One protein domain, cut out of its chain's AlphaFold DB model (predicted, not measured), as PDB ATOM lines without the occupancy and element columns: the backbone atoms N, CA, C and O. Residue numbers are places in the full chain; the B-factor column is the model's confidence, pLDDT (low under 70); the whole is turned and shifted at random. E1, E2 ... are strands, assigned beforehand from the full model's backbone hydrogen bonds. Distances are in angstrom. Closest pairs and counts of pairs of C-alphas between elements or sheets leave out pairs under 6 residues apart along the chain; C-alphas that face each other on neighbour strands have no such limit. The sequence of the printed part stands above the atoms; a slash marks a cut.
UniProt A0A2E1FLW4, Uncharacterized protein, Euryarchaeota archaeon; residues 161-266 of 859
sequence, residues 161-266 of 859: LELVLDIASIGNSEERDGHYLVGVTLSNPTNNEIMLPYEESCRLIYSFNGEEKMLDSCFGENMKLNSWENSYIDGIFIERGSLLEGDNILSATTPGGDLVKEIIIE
ATOM      1  N   LEU A 161     -32.107  47.138  42.485       96.25
ATOM      2  CA  LEU A 161     -32.882  47.720  41.386       96.25
ATOM      3  C   LEU A 161     -33.827  46.677  40.798       96.25
ATOM      4  O   LEU A 161     -33.531  45.484  40.779       96.25
ATOM      5  N   GLU A 162     -34.950  47.138  40.264       96.69
ATOM      6  CA  GLU A 162     -35.923  46.270  39.610       96.69
ATOM      7  C   GLU A 162     -36.338  46.839  38.252       96.69
ATOM      8  O   GLU A 162     -36.498  48.048  38.090       96.69
ATOM      9  N   LEU A 163     -36.544  45.950  37.276       97.25
ATOM     10  CA  LEU A 163     -37.286  46.273  36.061       97.25
ATOM     11  C   LEU A 163     -38.772  45.991  36.296       97.25
ATOM     12  O   LEU A 163     -39.157  44.908  36.756       97.25
ATOM     13  N   VAL A 164     -39.610  46.957  35.946       97.31
ATOM     14  CA  VAL A 164     -41.069  46.868  35.992       97.31
ATOM     15  C   VAL A 164     -41.596  46.959  34.564       97.31
ATOM     16  O   VAL A 164     -41.104  47.755  33.767       97.31
ATOM     17  N   LEU A 165     -42.555  46.092  34.244       97.81
ATOM     18  CA  LEU A 165     -43.212  46.029  32.945       97.81
ATOM     19  C   LEU A 165     -44.716  46.175  33.156       97.81
ATOM     20  O   LEU A 165     -45.316  45.315  33.807       97.81
ATOM     21  N   ASP A 166     -45.300  47.226  32.592       96.00
ATOM     22  CA  ASP A 166     -46.730  47.531  32.673       96.00
ATOM     23  C   ASP A 166     -47.345  47.536  31.271       96.00
ATOM     24  O   ASP A 166     -46.697  47.923  30.304       96.00
ATOM     25  N   ILE A 167     -48.585  47.057  31.139       93.69
ATOM     26  CA  ILE A 167     -49.242  46.875  29.837       93.69
ATOM     27  C   ILE A 167     -50.416  47.843  29.705       93.69
ATOM     28  O   ILE A 167     -51.368  47.776  30.485       93.69
ATOM     29  N   ALA A 168     -50.405  48.638  28.638       92.69
ATOM     30  CA  ALA A 168     -51.576  49.319  28.109       92.69
ATOM     31  C   ALA A 168     -52.144  48.519  26.926       92.69
ATOM     32  O   ALA A 168     -51.417  48.181  25.992       92.69
ATOM     33  N   SER A 169     -53.446  48.231  26.950       88.44
ATOM     34  CA  SER A 169     -54.169  47.631  25.822       88.44
ATOM     35  C   SER A 169     -55.009  48.697  25.127       88.44
ATOM     36  O   SER A 169     -55.656  49.508  25.793       88.44
ATOM     37  N   ILE A 170     -54.991  48.692  23.798       82.12
ATOM     38  CA  ILE A 170     -55.588  49.725  22.956       82.12
ATOM     39  C   ILE A 170     -56.601  49.084  22.021       82.12
ATOM     40  O   ILE A 170     -56.318  48.078  21.373       82.12
ATOM     41  N   GLY A 171     -57.776  49.698  21.920       66.62
ATOM     42  CA  GLY A 171     -58.894  49.180  21.139       66.62
ATOM     43  C   GLY A 171     -59.952  48.502  22.009       66.62
ATOM     44  O   GLY A 171     -59.970  48.619  23.236       66.62
ATOM     45  N   ASN A 172     -60.909  47.834  21.367       57.88
ATOM     46  CA  ASN A 172     -62.090  47.332  22.056       57.88
ATOM     47  C   ASN A 172     -61.721  46.151  22.973       57.88
ATOM     48  O   ASN A 172     -61.428  45.052  22.512       57.88
ATOM     49  N   SER A 173     -61.760  46.378  24.292       46.31
ATOM     50  CA  SER A 173     -61.354  45.423  25.345       46.31
ATOM     51  C   SER A 173     -62.004  44.028  25.289       46.31
ATOM     52  O   SER A 173     -61.530  43.098  25.946       46.31
ATOM     53  N   GLU A 174     -63.089  43.864  24.525       48.97
ATOM     54  CA  GLU A 174     -63.749  42.571  24.314       48.97
ATOM     55  C   GLU A 174     -63.006  41.664  23.316       48.97
ATOM     56  O   GLU A 174     -63.193  40.451  23.375       48.97
ATOM     57  N   GLU A 175     -62.149  42.215  22.449       50.56
ATOM     58  CA  GLU A 175     -61.572  41.492  21.304       50.56
ATOM     59  C   GLU A 175     -60.161  40.934  21.554       50.56
ATOM     60  O   GLU A 175     -59.753  40.046  20.822       50.56
ATOM     61  N   ARG A 176     -59.430  41.371  22.597       55.62
ATOM     62  CA  ARG A 176     -58.063  40.896  22.965       55.62
ATOM     63  C   ARG A 176     -57.028  40.819  21.816       55.62
ATOM     64  O   ARG A 176     -55.921  40.338  22.042       55.62
ATOM     65  N   ASP A 177     -57.337  41.386  20.656       62.28
ATOM     66  CA  ASP A 177     -56.482  41.510  19.470       62.28
ATOM     67  C   ASP A 177     -56.305  42.991  19.085       62.28
ATOM     68  O   ASP A 177     -56.463  43.432  17.945       62.28
ATOM     69  N   GLY A 178     -56.099  43.803  20.120       76.50
ATOM     70  CA  GLY A 178     -55.761  45.211  19.995       76.50
ATOM     71  C   GLY A 178     -54.253  45.419  19.921       76.50
ATOM     72  O   GLY A 178     -53.468  44.481  20.048       76.50
ATOM     73  N   HIS A 179     -53.845  46.672  19.775       86.56
ATOM     74  CA  HIS A 179     -52.446  47.033  19.975       86.56
ATOM     75  C   HIS A 179     -52.108  46.995  21.468       86.56
ATOM     76  O   HIS A 179     -52.964  47.271  22.318       86.56
ATOM     77  N   TYR A 180     -50.855  46.694  21.792       91.12
ATOM     78  CA  TYR A 180     -50.357  46.742  23.162       91.12
ATOM     79  C   TYR A 180     -49.123  47.631  23.238       91.12
ATOM     80  O   TYR A 180     -48.246  47.566  22.380       91.12
ATOM     81  N   LEU A 181     -49.036  48.436  24.292       95.00
ATOM     82  CA  LEU A 181     -47.804  49.119  24.662       95.00
ATOM     83  C   LEU A 181     -47.345  48.565  26.003       95.00
ATOM     84  O   LEU A 181     -48.093  48.606  26.980       95.00
ATOM     85  N   VAL A 182     -46.125  48.047  26.042       96.44
ATOM     86  CA  VAL A 182     -45.500  47.578  27.273       96.44
ATOM     87  C   VAL A 182     -44.486  48.612  27.734       96.44
ATOM     88  O   VAL A 182     -43.408  48.716  27.154       96.44
ATOM     89  N   GLY A 183     -44.827  49.375  28.767       96.75
ATOM     90  CA  GLY A 183     -43.911  50.319  29.390       96.75
ATOM     91  C   GLY A 183     -42.830  49.596  30.184       96.75
ATOM     92  O   GLY A 183     -43.121  48.692  30.966       96.75
ATOM     93  N   VAL A 184     -41.583  50.007  29.991       97.69
ATOM     94  CA  VAL A 184     -40.400  49.502  30.686       97.69
ATOM     95  C   VAL A 184     -39.923  50.570  31.655       97.69
ATOM     96  O   VAL A 184     -39.489  51.641  31.241       97.69
ATOM     97  N   THR A 185     -39.977  50.273  32.951       97.19
ATOM     98  CA  THR A 185     -39.597  51.200  34.023       97.19
ATOM     99  C   THR A 185     -38.453  50.621  34.849       97.19
ATOM    100  O   THR A 185     -38.490  49.456  35.246       97.19
ATOM    101  N   LEU A 186     -37.447  51.443  35.148       97.12
ATOM    102  CA  LEU A 186     -36.413  51.140  36.132       97.12
ATOM    103  C   LEU A 186     -36.842  51.679  37.503       97.12
ATOM    104  O   LEU A 186     -37.132  52.867  37.648       97.12
ATOM    105  N   SER A 187     -36.875  50.808  38.507       97.31
ATOM    106  CA  SER A 187     -37.409  51.098  39.838       97.31
ATOM    107  C   SER A 187     -36.345  50.970  40.922       97.31
ATOM    108  O   SER A 187     -35.594  49.990  40.955       97.31
ATOM    109  N   ASN A 188     -36.314  51.931  41.850       97.44
ATOM    110  CA  ASN A 188     -35.638  51.801  43.137       97.44
ATOM    111  C   ASN A 188     -36.672  51.564  44.255       97.44
ATOM    112  O   ASN A 188     -37.145  52.522  44.871       97.44
ATOM    113  N   PRO A 189     -36.996  50.306  44.595       96.00
ATOM    114  CA  PRO A 189     -37.950  49.959  45.648       96.00
ATOM    115  C   PRO A 189     -37.338  50.024  47.060       96.00
ATOM    116  O   PRO A 189     -37.776  49.314  47.968       96.00
ATOM    117  N   THR A 190     -36.277  50.806  47.273       95.44
ATOM    118  CA  THR A 190     -35.583  50.869  48.563       95.44
ATOM    119  C   THR A 190     -35.729  52.224  49.244       95.44
ATOM    120  O   THR A 190     -36.116  53.228  48.653       95.44
ATOM    121  N   ASN A 191     -35.361  52.265  50.528       92.62
ATOM    122  CA  ASN A 191     -35.311  53.502  51.307       92.62
ATOM    123  C   ASN A 191     -34.039  54.329  51.067       92.62
ATOM    124  O   ASN A 191     -33.901  55.389  51.679       92.62
ATOM    125  N   ASN A 192     -33.110  53.870  50.229       93.19
ATOM    126  CA  ASN A 192     -31.848  54.557  49.974       93.19
ATOM    127  C   ASN A 192     -31.731  54.937  48.499       93.19
ATOM    128  O   ASN A 192     -32.282  54.276  47.629       93.19
ATOM    129  N   GLU A 193     -30.955  55.977  48.223       94.12
ATOM    130  CA  GLU A 193     -30.516  56.300  46.868       94.12
ATOM    131  C   GLU A 193     -29.647  55.174  46.288       94.12
ATOM    132  O   GLU A 193     -28.764  54.652  46.977       94.12
ATOM    133  N   ILE A 194     -29.873  54.844  45.015       95.81
ATOM    134  CA  ILE A 194     -29.053  53.917  44.233       95.81
ATOM    135  C   ILE A 194     -28.399  54.690  43.086       95.81
ATOM    136  O   ILE A 194     -29.071  55.361  42.303       95.81
ATOM    137  N   MET A 195     -27.074  54.590  42.986       94.44
ATOM    138  CA  MET A 195     -26.306  55.157  41.875       94.44
ATOM    139  C   MET A 195     -26.362  54.216  40.674       94.44
ATOM    140  O   MET A 195     -26.136  53.016  40.827       94.44
ATOM    141  N   LEU A 196     -26.622  54.759  39.486       92.38
ATOM    142  CA  LEU A 196     -26.678  53.980  38.252       92.38
ATOM    143  C   LEU A 196     -25.284  53.885  37.607       92.38
ATOM    144  O   LEU A 196     -24.456  54.787  37.791       92.38
ATOM    145  N   PRO A 197     -24.984  52.798  36.874       85.44
ATOM    146  CA  PRO A 197     -23.733  52.676  36.136       85.44
ATOM    147  C   PRO A 197     -23.667  53.754  35.045       85.44
ATOM    148  O   PRO A 197     -24.569  53.863  34.222       85.44
ATOM    149  N   TYR A 198     -22.613  54.573  35.033       72.75
ATOM    150  CA  TYR A 198     -22.464  55.638  34.035       72.75
ATOM    151  C   TYR A 198     -21.908  55.073  32.719       72.75
ATOM    152  O   TYR A 198     -20.699  55.087  32.493       72.75
ATOM    153  N   GLU A 199     -22.805  54.566  31.873       81.56
ATOM    154  CA  GLU A 199     -22.520  54.113  30.504       81.56
ATOM    155  C   GLU A 199     -23.632  54.556  29.539       81.56
ATOM    156  O   GLU A 199     -24.631  53.862  29.374       81.56
ATOM    157  N   GLU A 200     -23.468  55.713  28.888       78.12
ATOM    158  CA  GLU A 200     -24.475  56.279  27.962       78.12
ATOM    159  C   GLU A 200     -24.818  55.343  26.788       78.12
ATOM    160  O   GLU A 200     -25.895  55.432  26.210       78.12
ATOM    161  N   SER A 201     -23.917  54.419  26.447       85.69
ATOM    162  CA  SER A 201     -24.116  53.379  25.438       85.69
ATOM    163  C   SER A 201     -24.674  52.069  26.009       85.69
ATOM    164  O   SER A 201     -24.548  51.023  25.387       85.69
ATOM    165  N   CYS A 202     -25.270  52.072  27.199       90.88
ATOM    166  CA  CYS A 202     -26.006  50.913  27.690       90.88
ATOM    167  C   CYS A 202     -27.414  50.892  27.092       90.88
ATOM    168  O   CYS A 202     -28.163  51.852  27.268       90.88
ATOM    169  N   ARG A 203     -27.798  49.782  26.452       93.44
ATOM    170  CA  ARG A 203     -29.154  49.541  25.937       93.44
ATOM    171  C   ARG A 203     -29.785  48.313  26.591       93.44
ATOM    172  O   ARG A 203     -29.130  47.281  26.720       93.44
ATOM    173  N   LEU A 204     -31.056  48.402  26.999       93.94
ATOM    174  CA  LEU A 204     -31.814  47.207  27.400       93.94
ATOM    175  C   LEU A 204     -32.069  46.319  26.186       93.94
ATOM    176  O   LEU A 204     -32.238  46.807  25.071       93.94
ATOM    177  N   ILE A 205     -32.168  45.019  26.433       94.12
ATOM    178  CA  ILE A 205     -32.545  44.026  25.432       94.12
ATOM    179  C   ILE A 205     -33.910  43.491  25.829       94.12
ATOM    180  O   ILE A 205     -34.079  43.005  26.953       94.12
ATOM    181  N   TYR A 206     -34.876  43.559  24.920       95.88
ATOM    182  CA  TYR A 206     -36.136  42.851  25.088       95.88
ATOM    183  C   TYR A 206     -36.246  41.694  24.106       95.88
ATOM    184  O   TYR A 206     -35.729  41.756  22.996       95.88
ATOM    185  N   SER A 207     -36.934  40.639  24.528       95.56
ATOM    186  CA  SER A 207     -37.307  39.501  23.700       95.56
ATOM    187  C   SER A 207     -38.821  39.393  23.671       95.56
ATOM    188  O   SER A 207     -39.455  39.407  24.727       95.56
ATOM    189  N   PHE A 208     -39.395  39.275  22.481       95.88
ATOM    190  CA  PHE A 208     -40.807  38.981  22.279       95.88
ATOM    191  C   PHE A 208     -40.929  37.684  21.483       95.88
ATOM    192  O   PHE A 208     -40.463  37.591  20.351       95.88
ATOM    193  N   ASN A 209     -41.501  36.645  22.098       92.62
ATOM    194  CA  ASN A 209     -41.620  35.302  21.512       92.62
ATOM    195  C   ASN A 209     -40.298  34.713  20.960       92.62
ATOM    196  O   ASN A 209     -40.311  33.859  20.072       92.62
ATOM    197  N   GLY A 210     -39.157  35.118  21.527       88.56
ATOM    198  CA  GLY A 210     -37.822  34.663  21.135       88.56
ATOM    199  C   GLY A 210     -37.115  35.546  20.105       88.56
ATOM    200  O   GLY A 210     -35.945  35.293  19.830       88.56
ATOM    201  N   GLU A 211     -37.772  36.574  19.565       91.81
ATOM    202  CA  GLU A 211     -37.118  37.610  18.761       91.81
ATOM    203  C   GLU A 211     -36.610  38.720  19.678       91.81
ATOM    204  O   GLU A 211     -37.384  39.308  20.434       91.81
ATOM    205  N   GLU A 212     -35.306  38.983  19.640       92.06
ATOM    206  CA  GLU A 212     -34.669  40.008  20.464       92.06
ATOM    207  C   GLU A 212     -34.540  41.330  19.712       92.06
ATOM    208  O   GLU A 212     -34.367  41.348  18.493       92.06
ATOM    209  N   LYS A 213     -34.612  42.437  20.450       92.81
ATOM    210  CA  LYS A 213     -34.371  43.802  19.975       92.81
ATOM    211  C   LYS A 213     -33.772  44.639  21.105       92.81
ATOM    212  O   LYS A 213     -34.015  44.378  22.286       92.81
ATOM    213  N   MET A 214     -33.014  45.672  20.748       91.88
ATOM    214  CA  MET A 214     -32.477  46.640  21.709       91.88
ATOM    215  C   MET A 214     -33.379  47.868  21.849       91.88
ATOM    216  O   MET A 214     -33.966  48.330  20.873       91.88
ATOM    217  N   LEU A 215     -33.439  48.406  23.065       92.31
ATOM    218  CA  LEU A 215     -34.051  49.698  23.382       92.31
ATOM    219  C   LEU A 215     -33.024  50.835  23.305       92.31
ATOM    220  O   LEU A 215     -31.830  50.622  23.068       92.31
ATOM    221  N   ASP A 216     -33.487  52.064  23.516       87.75
ATOM    222  CA  ASP A 216     -32.638  53.246  23.369       87.75
ATOM    223  C   ASP A 216     -31.644  53.455  24.515       87.75
ATOM    224  O   ASP A 216     -30.539  53.947  24.286       87.75
ATOM    225  N   SER A 217     -32.008  53.055  25.734       91.19
ATOM    226  CA  SER A 217     -31.183  53.248  26.928       91.19
ATOM    227  C   SER A 217     -31.466  52.193  28.002       91.19
ATOM    228  O   SER A 217     -32.532  51.583  28.029       91.19
ATOM    229  N   CYS A 218     -30.508  51.983  28.908       91.94
ATOM    230  CA  CYS A 218     -30.680  51.225  30.149       91.94
ATOM    231  C   CYS A 218     -31.346  52.013  31.280       91.94
ATOM    232  O   CYS A 218     -31.940  51.414  32.174       91.94
ATOM    233  N   PHE A 219     -31.192  53.337  31.285       89.56
ATOM    234  CA  PHE A 219     -31.565  54.179  32.425       89.56
ATOM    235  C   PHE A 219     -32.024  55.593  32.029       89.56
ATOM    236  O   PHE A 219     -32.142  56.464  32.891       89.56
ATOM    237  N   GLY A 220     -32.293  55.846  30.745       86.12
ATOM    238  CA  GLY A 220     -32.650  57.174  30.242       86.12
ATOM    239  C   GLY A 220     -31.536  58.189  30.511       86.12
ATOM    240  O   GLY A 220     -30.362  57.904  30.284       86.12
ATOM    241  N   GLU A 221     -31.900  59.354  31.045       83.19
ATOM    242  CA  GLU A 221     -30.961  60.418  31.441       83.19
ATOM    243  C   GLU A 221     -30.539  60.343  32.924       83.19
ATOM    244  O   GLU A 221     -29.866  61.237  33.448       83.19
ATOM    245  N   ASN A 222     -30.945  59.292  33.643       88.19
ATOM    246  CA  ASN A 222     -30.735  59.209  35.082       88.19
ATOM    247  C   ASN A 222     -29.291  58.820  35.420       88.19
ATOM    248  O   ASN A 222     -28.740  57.854  34.902       88.19
ATOM    249  N   MET A 223     -28.698  59.522  36.388       89.31
ATOM    250  CA  MET A 223     -27.422  59.120  37.007       89.31
ATOM    251  C   MET A 223     -27.619  58.320  38.303       89.31
ATOM    252  O   MET A 223     -26.694  57.688  38.814       89.31
ATOM    253  N   LYS A 224     -28.814  58.408  38.883       93.06
ATOM    254  CA  LYS A 224     -29.208  57.803  40.153       93.06
ATOM    255  C   LYS A 224     -30.728  57.707  40.203       93.06
ATOM    256  O   LYS A 224     -31.398  58.480  39.525       93.06
ATOM    257  N   LEU A 225     -31.244  56.841  41.066       95.50
ATOM    258  CA  LEU A 225     -32.639  56.863  41.496       95.50
ATOM    259  C   LEU A 225     -32.676  57.071  43.008       95.50
ATOM    260  O   LEU A 225     -32.032  56.340  43.766       95.50
ATOM    261  N   ASN A 226     -33.416  58.078  43.461       94.44
ATOM    262  CA  ASN A 226     -33.661  58.306  44.879       94.44
ATOM    263  C   ASN A 226     -34.577  57.205  45.442       94.44
ATOM    264  O   ASN A 226     -35.120  56.378  44.709       94.44
ATOM    265  N   SER A 227     -34.733  57.174  46.763       93.81
ATOM    266  CA  SER A 227     -35.592  56.202  47.442       93.81
ATOM    267  C   SER A 227     -37.005  56.206  46.856       93.81
ATOM    268  O   SER A 227     -37.617  57.271  46.766       93.81
ATOM    269  N   TRP A 228     -37.523  55.029  46.503       95.44
ATOM    270  CA  TRP A 228     -38.860  54.836  45.923       95.44
ATOM    271  C   TRP A 228     -39.086  55.491  44.551       95.44
ATOM    272  O   TRP A 228     -40.223  55.536  44.081       95.44
ATOM    273  N   GLU A 229     -38.039  56.008  43.903       96.44
ATOM    274  CA  GLU A 229     -38.126  56.652  42.591       96.44
ATOM    275  C   GLU A 229     -38.152  55.620  41.458       96.44
ATOM    276  O   GLU A 229     -37.446  54.608  41.482       96.44
ATOM    277  N   ASN A 230     -38.976  55.900  40.457       97.25
ATOM    278  CA  ASN A 230     -39.172  55.106  39.258       97.25
ATOM    279  C   ASN A 230     -38.933  55.999  38.046       97.25
ATOM    280  O   ASN A 230     -39.371  57.154  38.022       97.25
ATOM    281  N   SER A 231     -38.255  55.449  37.045       96.00
ATOM    282  CA  SER A 231     -37.998  56.130  35.786       96.00
ATOM    283  C   SER A 231     -38.435  55.272  34.614       96.00
ATOM    284  O   SER A 231     -37.957  54.149  34.439       96.00
ATOM    285  N   TYR A 232     -39.359  55.809  33.826       95.81
ATOM    286  CA  TYR A 232     -39.775  55.208  32.569       95.81
ATOM    287  C   TYR A 232     -38.628  55.289  31.561       95.81
ATOM    288  O   TYR A 232     -38.056  56.356  31.341       95.81
ATOM    289  N   ILE A 233     -38.277  54.149  30.976       94.31
ATOM    290  CA  ILE A 233     -37.151  54.013  30.054       94.31
ATOM    291  C   ILE A 233     -37.644  54.027  28.613       94.31
ATOM    292  O   ILE A 233     -37.138  54.791  27.796       94.31
ATOM    293  N   ASP A 234     -38.609  53.163  28.296       93.88
ATOM    294  CA  ASP A 234     -39.122  53.004  26.939       93.88
ATOM    295  C   ASP A 234     -40.475  52.271  26.918       93.88
ATOM    296  O   ASP A 234     -40.879  51.678  27.915       93.88
ATOM    297  N   GLY A 235     -41.160  52.277  25.775       94.19
ATOM    298  CA  GLY A 235     -42.380  51.527  25.507       94.19
ATOM    299  C   GLY A 235     -42.185  50.562  24.342       94.19
ATOM    300  O   GLY A 235     -41.868  50.973  23.227       94.19
ATOM    301  N   ILE A 236     -42.412  49.273  24.584       95.56
ATOM    302  CA  ILE A 236     -42.380  48.238  23.550       95.56
ATOM    303  C   ILE A 236     -43.772  48.142  22.934       95.56
ATOM    304  O   ILE A 236     -44.720  47.685  23.576       95.56
ATOM    305  N   PHE A 237     -43.893  48.587  21.688       94.50
ATOM    306  CA  PHE A 237     -45.133  48.495  20.933       94.50
ATOM    307  C   PHE A 237     -45.282  47.109  20.298       94.50
ATOM    308  O   PHE A 237     -44.398  46.644  19.578       94.50
ATOM    309  N   ILE A 238     -46.411  46.462  20.564       91.75
ATOM    310  CA  ILE A 238     -46.821  45.204  19.948       91.75
ATOM    311  C   ILE A 238     -48.037  45.515  19.088       91.75
ATOM    312  O   ILE A 238     -49.118  45.833  19.594       91.75
ATOM    313  N   GLU A 239     -47.831  45.420  17.781       87.25
ATOM    314  CA  GLU A 239     -48.880  45.647  16.802       87.25
ATOM    315  C   GLU A 239     -49.940  44.540  16.871       87.25
ATOM    316  O   GLU A 239     -49.629  43.363  17.101       87.25
ATOM    317  N   ARG A 240     -51.197  44.916  16.644       81.81
ATOM    318  CA  ARG A 240     -52.324  43.988  16.497       81.81
ATOM    319  C   ARG A 240     -52.017  42.861  15.503       81.81
ATOM    320  O   ARG A 240     -51.255  43.054  14.557       81.81
ATOM    321  N   GLY A 241     -52.567  41.669  15.723       80.00
ATOM    322  CA  GLY A 241     -52.278  40.497  14.891       80.00
ATOM    323  C   GLY A 241     -50.873  39.892  15.065       80.00
ATOM    324  O   GLY A 241     -50.624  38.794  14.568       80.00
ATOM    325  N   SER A 242     -49.956  40.533  15.806       84.75
ATOM    326  CA  SER A 242     -48.621  39.970  16.093       84.75
ATOM    327  C   SER A 242     -48.639  38.898  17.188       84.75
ATOM    328  O   SER A 242     -47.683  38.133  17.333       84.75
ATOM    329  N   LEU A 243     -49.706  38.841  17.992       86.94
ATOM    330  CA  LEU A 243     -49.847  37.865  19.067       86.94
ATOM    331  C   LEU A 243     -50.234  36.490  18.514       86.94
ATOM    332  O   LEU A 243     -51.266  36.325  17.868       86.94
ATOM    333  N   LEU A 244     -49.456  35.470  18.863       87.94
ATOM    334  CA  LEU A 244     -49.760  34.073  18.566       87.94
ATOM    335  C   LEU A 244     -50.891  33.556  19.465       87.94
ATOM    336  O   LEU A 244     -51.059  34.028  20.587       87.94
ATOM    337  N   GLU A 245     -51.632  32.541  19.009       86.94
ATOM    338  CA  GLU A 245     -52.631  31.853  19.841       86.94
ATOM    339  C   GLU A 245     -51.975  31.267  21.108       86.94
ATOM    340  O   GLU A 245     -51.035  30.470  21.029       86.94
ATOM    341  N   GLY A 246     -52.509  31.623  22.277       88.50
ATOM    342  CA  GLY A 246     -52.027  31.219  23.595       88.50
ATOM    343  C   GLY A 246     -51.195  32.292  24.302       88.50
ATOM    344  O   GLY A 246     -51.488  33.485  24.229       88.50
ATOM    345  N   ASP A 247     -50.184  31.840  25.042       91.19
ATOM    346  CA  ASP A 247     -49.318  32.695  25.856       91.19
ATOM    347  C   ASP A 247     -48.205  33.296  24.987       91.19
ATOM    348  O   ASP A 247     -47.390  32.563  24.423       91.19
ATOM    349  N   ASN A 248     -48.144  34.625  24.923       92.69
ATOM    350  CA  ASN A 248     -47.048  35.366  24.304       92.69
ATOM    351  C   ASN A 248     -46.144  35.906  25.405       92.69
ATOM    352  O   ASN A 248     -46.629  36.535  26.347       92.69
ATOM    353  N   ILE A 249     -44.845  35.653  25.302       95.62
ATOM    354  CA  ILE A 249     -43.890  35.997  26.355       95.62
ATOM    355  C   ILE A 249     -43.078  37.202  25.902       95.62
ATOM    356  O   ILE A 249     -42.450  37.165  24.842       95.62
ATOM    357  N   LEU A 250     -43.078  38.243  26.731       97.12
ATOM    358  CA  LEU A 250     -42.192  39.387  26.588       97.12
ATOM    359  C   LEU A 250     -41.284  39.469  27.809       97.12
ATOM    360  O   LEU A 250     -41.762  39.491  28.943       97.12
ATOM    361  N   SER A 251     -39.979  39.561  27.577       96.94
ATOM    362  CA  SER A 251     -38.989  39.783  28.629       96.94
ATOM    363  C   SER A 251     -38.113  40.986  28.317       96.94
ATOM    364  O   SER A 251     -37.647  41.097  27.191       96.94
ATOM    365  N   ALA A 252     -37.830  41.830  29.304       97.06
ATOM    366  CA  ALA A 252     -36.835  42.897  29.230       97.06
ATOM    367  C   ALA A 252     -35.670  42.586  30.173       97.06
ATOM    368  O   ALA A 252     -35.873  42.141  31.308       97.06
ATOM    369  N   THR A 253     -34.450  42.808  29.697       95.25
ATOM    370  CA  THR A 253     -33.219  42.416  30.382       95.25
ATOM    371  C   THR A 253     -32.140  43.479  30.240       95.25
ATOM    372  O   THR A 253     -32.011  44.126  29.199       95.25
ATOM    373  N   THR A 254     -31.343  43.662  31.288       92.81
ATOM    374  CA  THR A 254     -30.120  44.466  31.203       92.81
ATOM    375  C   THR A 254     -28.991  43.683  30.534       92.81
ATOM    376  O   THR A 254     -28.936  42.457  30.678       92.81
ATOM    377  N   PRO A 255     -28.014  44.359  29.907       90.12
ATOM    378  CA  PRO A 255     -26.801  43.719  29.404       90.12
ATOM    379  C   PRO A 255     -26.091  42.895  30.483       90.12
ATOM    380  O   PRO A 255     -25.735  43.416  31.535       90.12
ATOM    381  N   GLY A 256     -25.881  41.603  30.235       86.94
ATOM    382  CA  GLY A 256     -25.311  40.664  31.212       86.94
ATOM    383  C   GLY A 256     -26.333  39.953  32.111       86.94
ATOM    384  O   GLY A 256     -25.971  38.970  32.757       86.94
ATOM    385  N   GLY A 257     -27.603  40.373  32.093       89.31
ATOM    386  CA  GLY A 257     -28.722  39.667  32.725       89.31
ATOM    387  C   GLY A 257     -28.875  39.867  34.236       89.31
ATOM    388  O   GLY A 257     -29.537  39.048  34.872       89.31
ATOM    389  N   ASP A 258     -28.278  40.916  34.812       91.75
ATOM    390  CA  ASP A 258     -28.419  41.241  36.243       91.75
ATOM    391  C   ASP A 258     -29.878  41.553  36.620       91.75
ATOM    392  O   ASP A 258     -30.387  41.025  37.611       91.75
ATOM    393  N   LEU A 259     -30.569  42.360  35.806       94.56
ATOM    394  CA  LEU A 259     -31.995  42.644  35.941       94.56
ATOM    395  C   LEU A 259     -32.768  41.994  34.794       94.56
ATOM    396  O   LEU A 259     -32.426  42.156  33.621       94.56
ATOM    397  N   VAL A 260     -33.836  41.275  35.138       95.50
ATOM    398  CA  VAL A 260     -34.725  40.601  34.185       95.50
ATOM    399  C   VAL A 260     -36.163  40.732  34.665       95.50
ATOM    400  O   VAL A 260     -36.472  40.424  35.819       95.50
ATOM    401  N   LYS A 261     -37.058  41.128  33.761       97.38
ATOM    402  CA  LYS A 261     -38.502  41.107  33.989       97.38
ATOM    403  C   LYS A 261     -39.210  40.452  32.818       97.38
ATOM    404  O   LYS A 261     -38.847  40.684  31.675       97.38
ATOM    405  N   GLU A 262     -40.223  39.648  33.119       97.00
ATOM    406  CA  GLU A 262     -41.044  38.945  32.136       97.00
ATOM    407  C   GLU A 262     -42.525  39.202  32.419       97.00
ATOM    408  O   GLU A 262     -42.941  39.283  33.582       97.00
ATOM    409  N   ILE A 263     -43.307  39.311  31.349       95.81
ATOM    410  CA  ILE A 263     -44.767  39.355  31.359       95.81
ATOM    411  C   ILE A 263     -45.317  38.400  30.300       95.81
ATOM    412  O   ILE A 263     -44.659  38.092  29.306       95.81
ATOM    413  N   ILE A 264     -46.551  37.950  30.520       93.56
ATOM    414  CA  ILE A 264     -47.262  37.054  29.609       93.56
ATOM    415  C   ILE A 264     -48.523  37.764  29.124       93.56
ATOM    416  O   ILE A 264     -49.318  38.240  29.934       93.56
ATOM    417  N   ILE A 265     -48.700  37.809  27.806       90.50
ATOM    418  CA  ILE A 265     -49.876  38.360  27.134       90.50
ATOM    419  C   ILE A 265     -50.664  37.190  26.535       90.50
ATOM    420  O   ILE A 265     -50.208  36.521  25.608       90.50
ATOM    421  N   GLU A 266     -51.842  36.917  27.096       86.88
ATOM    422  CA  GLU A 266     -52.720  35.835  26.637       86.88
ATOM    423  C   GLU A 266     -53.567  36.276  25.432       86.88
ATOM    424  O   GLU A 266     -54.427  37.152  25.571       86.88
TER     425      GLU A 266
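AT A GLANCE: This is residues 161 to 266 of the 859 residues of an uncharacterized protein of Euryarchaeota archaeon (UniProt A0A2E1FLW4). This is an elongated sandwich of two sheets, one of three strands, E1, E2 and E5, and one of four, E4, E3, E6 and E7, with the long strands running lengthwise and crossed at 34 degrees between the sheets. Two long loops, residues 188 to 204 and 215 to 228, extend past one end of the sandwich and are tied together by a short antiparallel pairing of 194 to 195 with 224 to 225; the link from E1 to E2 reaches out at the other end. The printed part has 106 residues with no named helix and seven named strands, E1 to E7 in chain order; the class is all strand, though under half of the residues, 51, are in named elements. Both sheets are antiparallel, in the orders E1, E2, E5 and E4, E3, E6, E7. The whole is compact, with a radius of gyration of the C-alphas of 14.8 A, and spans 43 by 24 by 19 A.

HOW THE PARTS SIT: Begin with E1, residues 162 to 170, and E2, residues 179 to 187, a hairpin; look at N 164 and O 185, 2.8 A apart. On the other side of E2 find E5, residues 229 to 238, where N 182 and O 236 are 2.9 A apart; this sheet is strongly twisted. Next come E3, residues 205 to 208, and E4, residues 211 to 214, a hairpin with N 206 and O 213 at 2.9 A. E6, residues 246 to 253, is the antiparallel neighbour of E3, with N 207 and O 251 at 2.8 A. E7, residues 260 to 266, forms a hairpin with E6, with N 252 and O 261 at 2.8 A. Between the sheets, the closest C-alphas of E1 and E7 are those of Leu 163 and Lys 261, 5.7 A apart. E2 and E7 are apart, and so are E4 and E1.

IN THESE COORDINATES: Find C-alpha 162 at (-35.923, 46.270, 39.610); from there E1 runs 26.0 A to C-alpha 170 at (-55.588, 49.725, 22.956). E2 measures 25.2 A, E5 26.8 A, E6 22.9 A and E7 20.1 A, while E3 and E4 have four residues each. E7 ends at C-alpha 266, (-52.720, 35.835, 26.637).

THE WHOLE: The two C-alphas farthest apart are those of Glu 174 and Tyr 198, 44.4 A. The printed part has no cut. The links E2 to E3, 17 residues, and E4 to E5, 14 residues, are long. The mean pLDDT of the printed part is 89.6; look for values under 70 at residues 171 to 177.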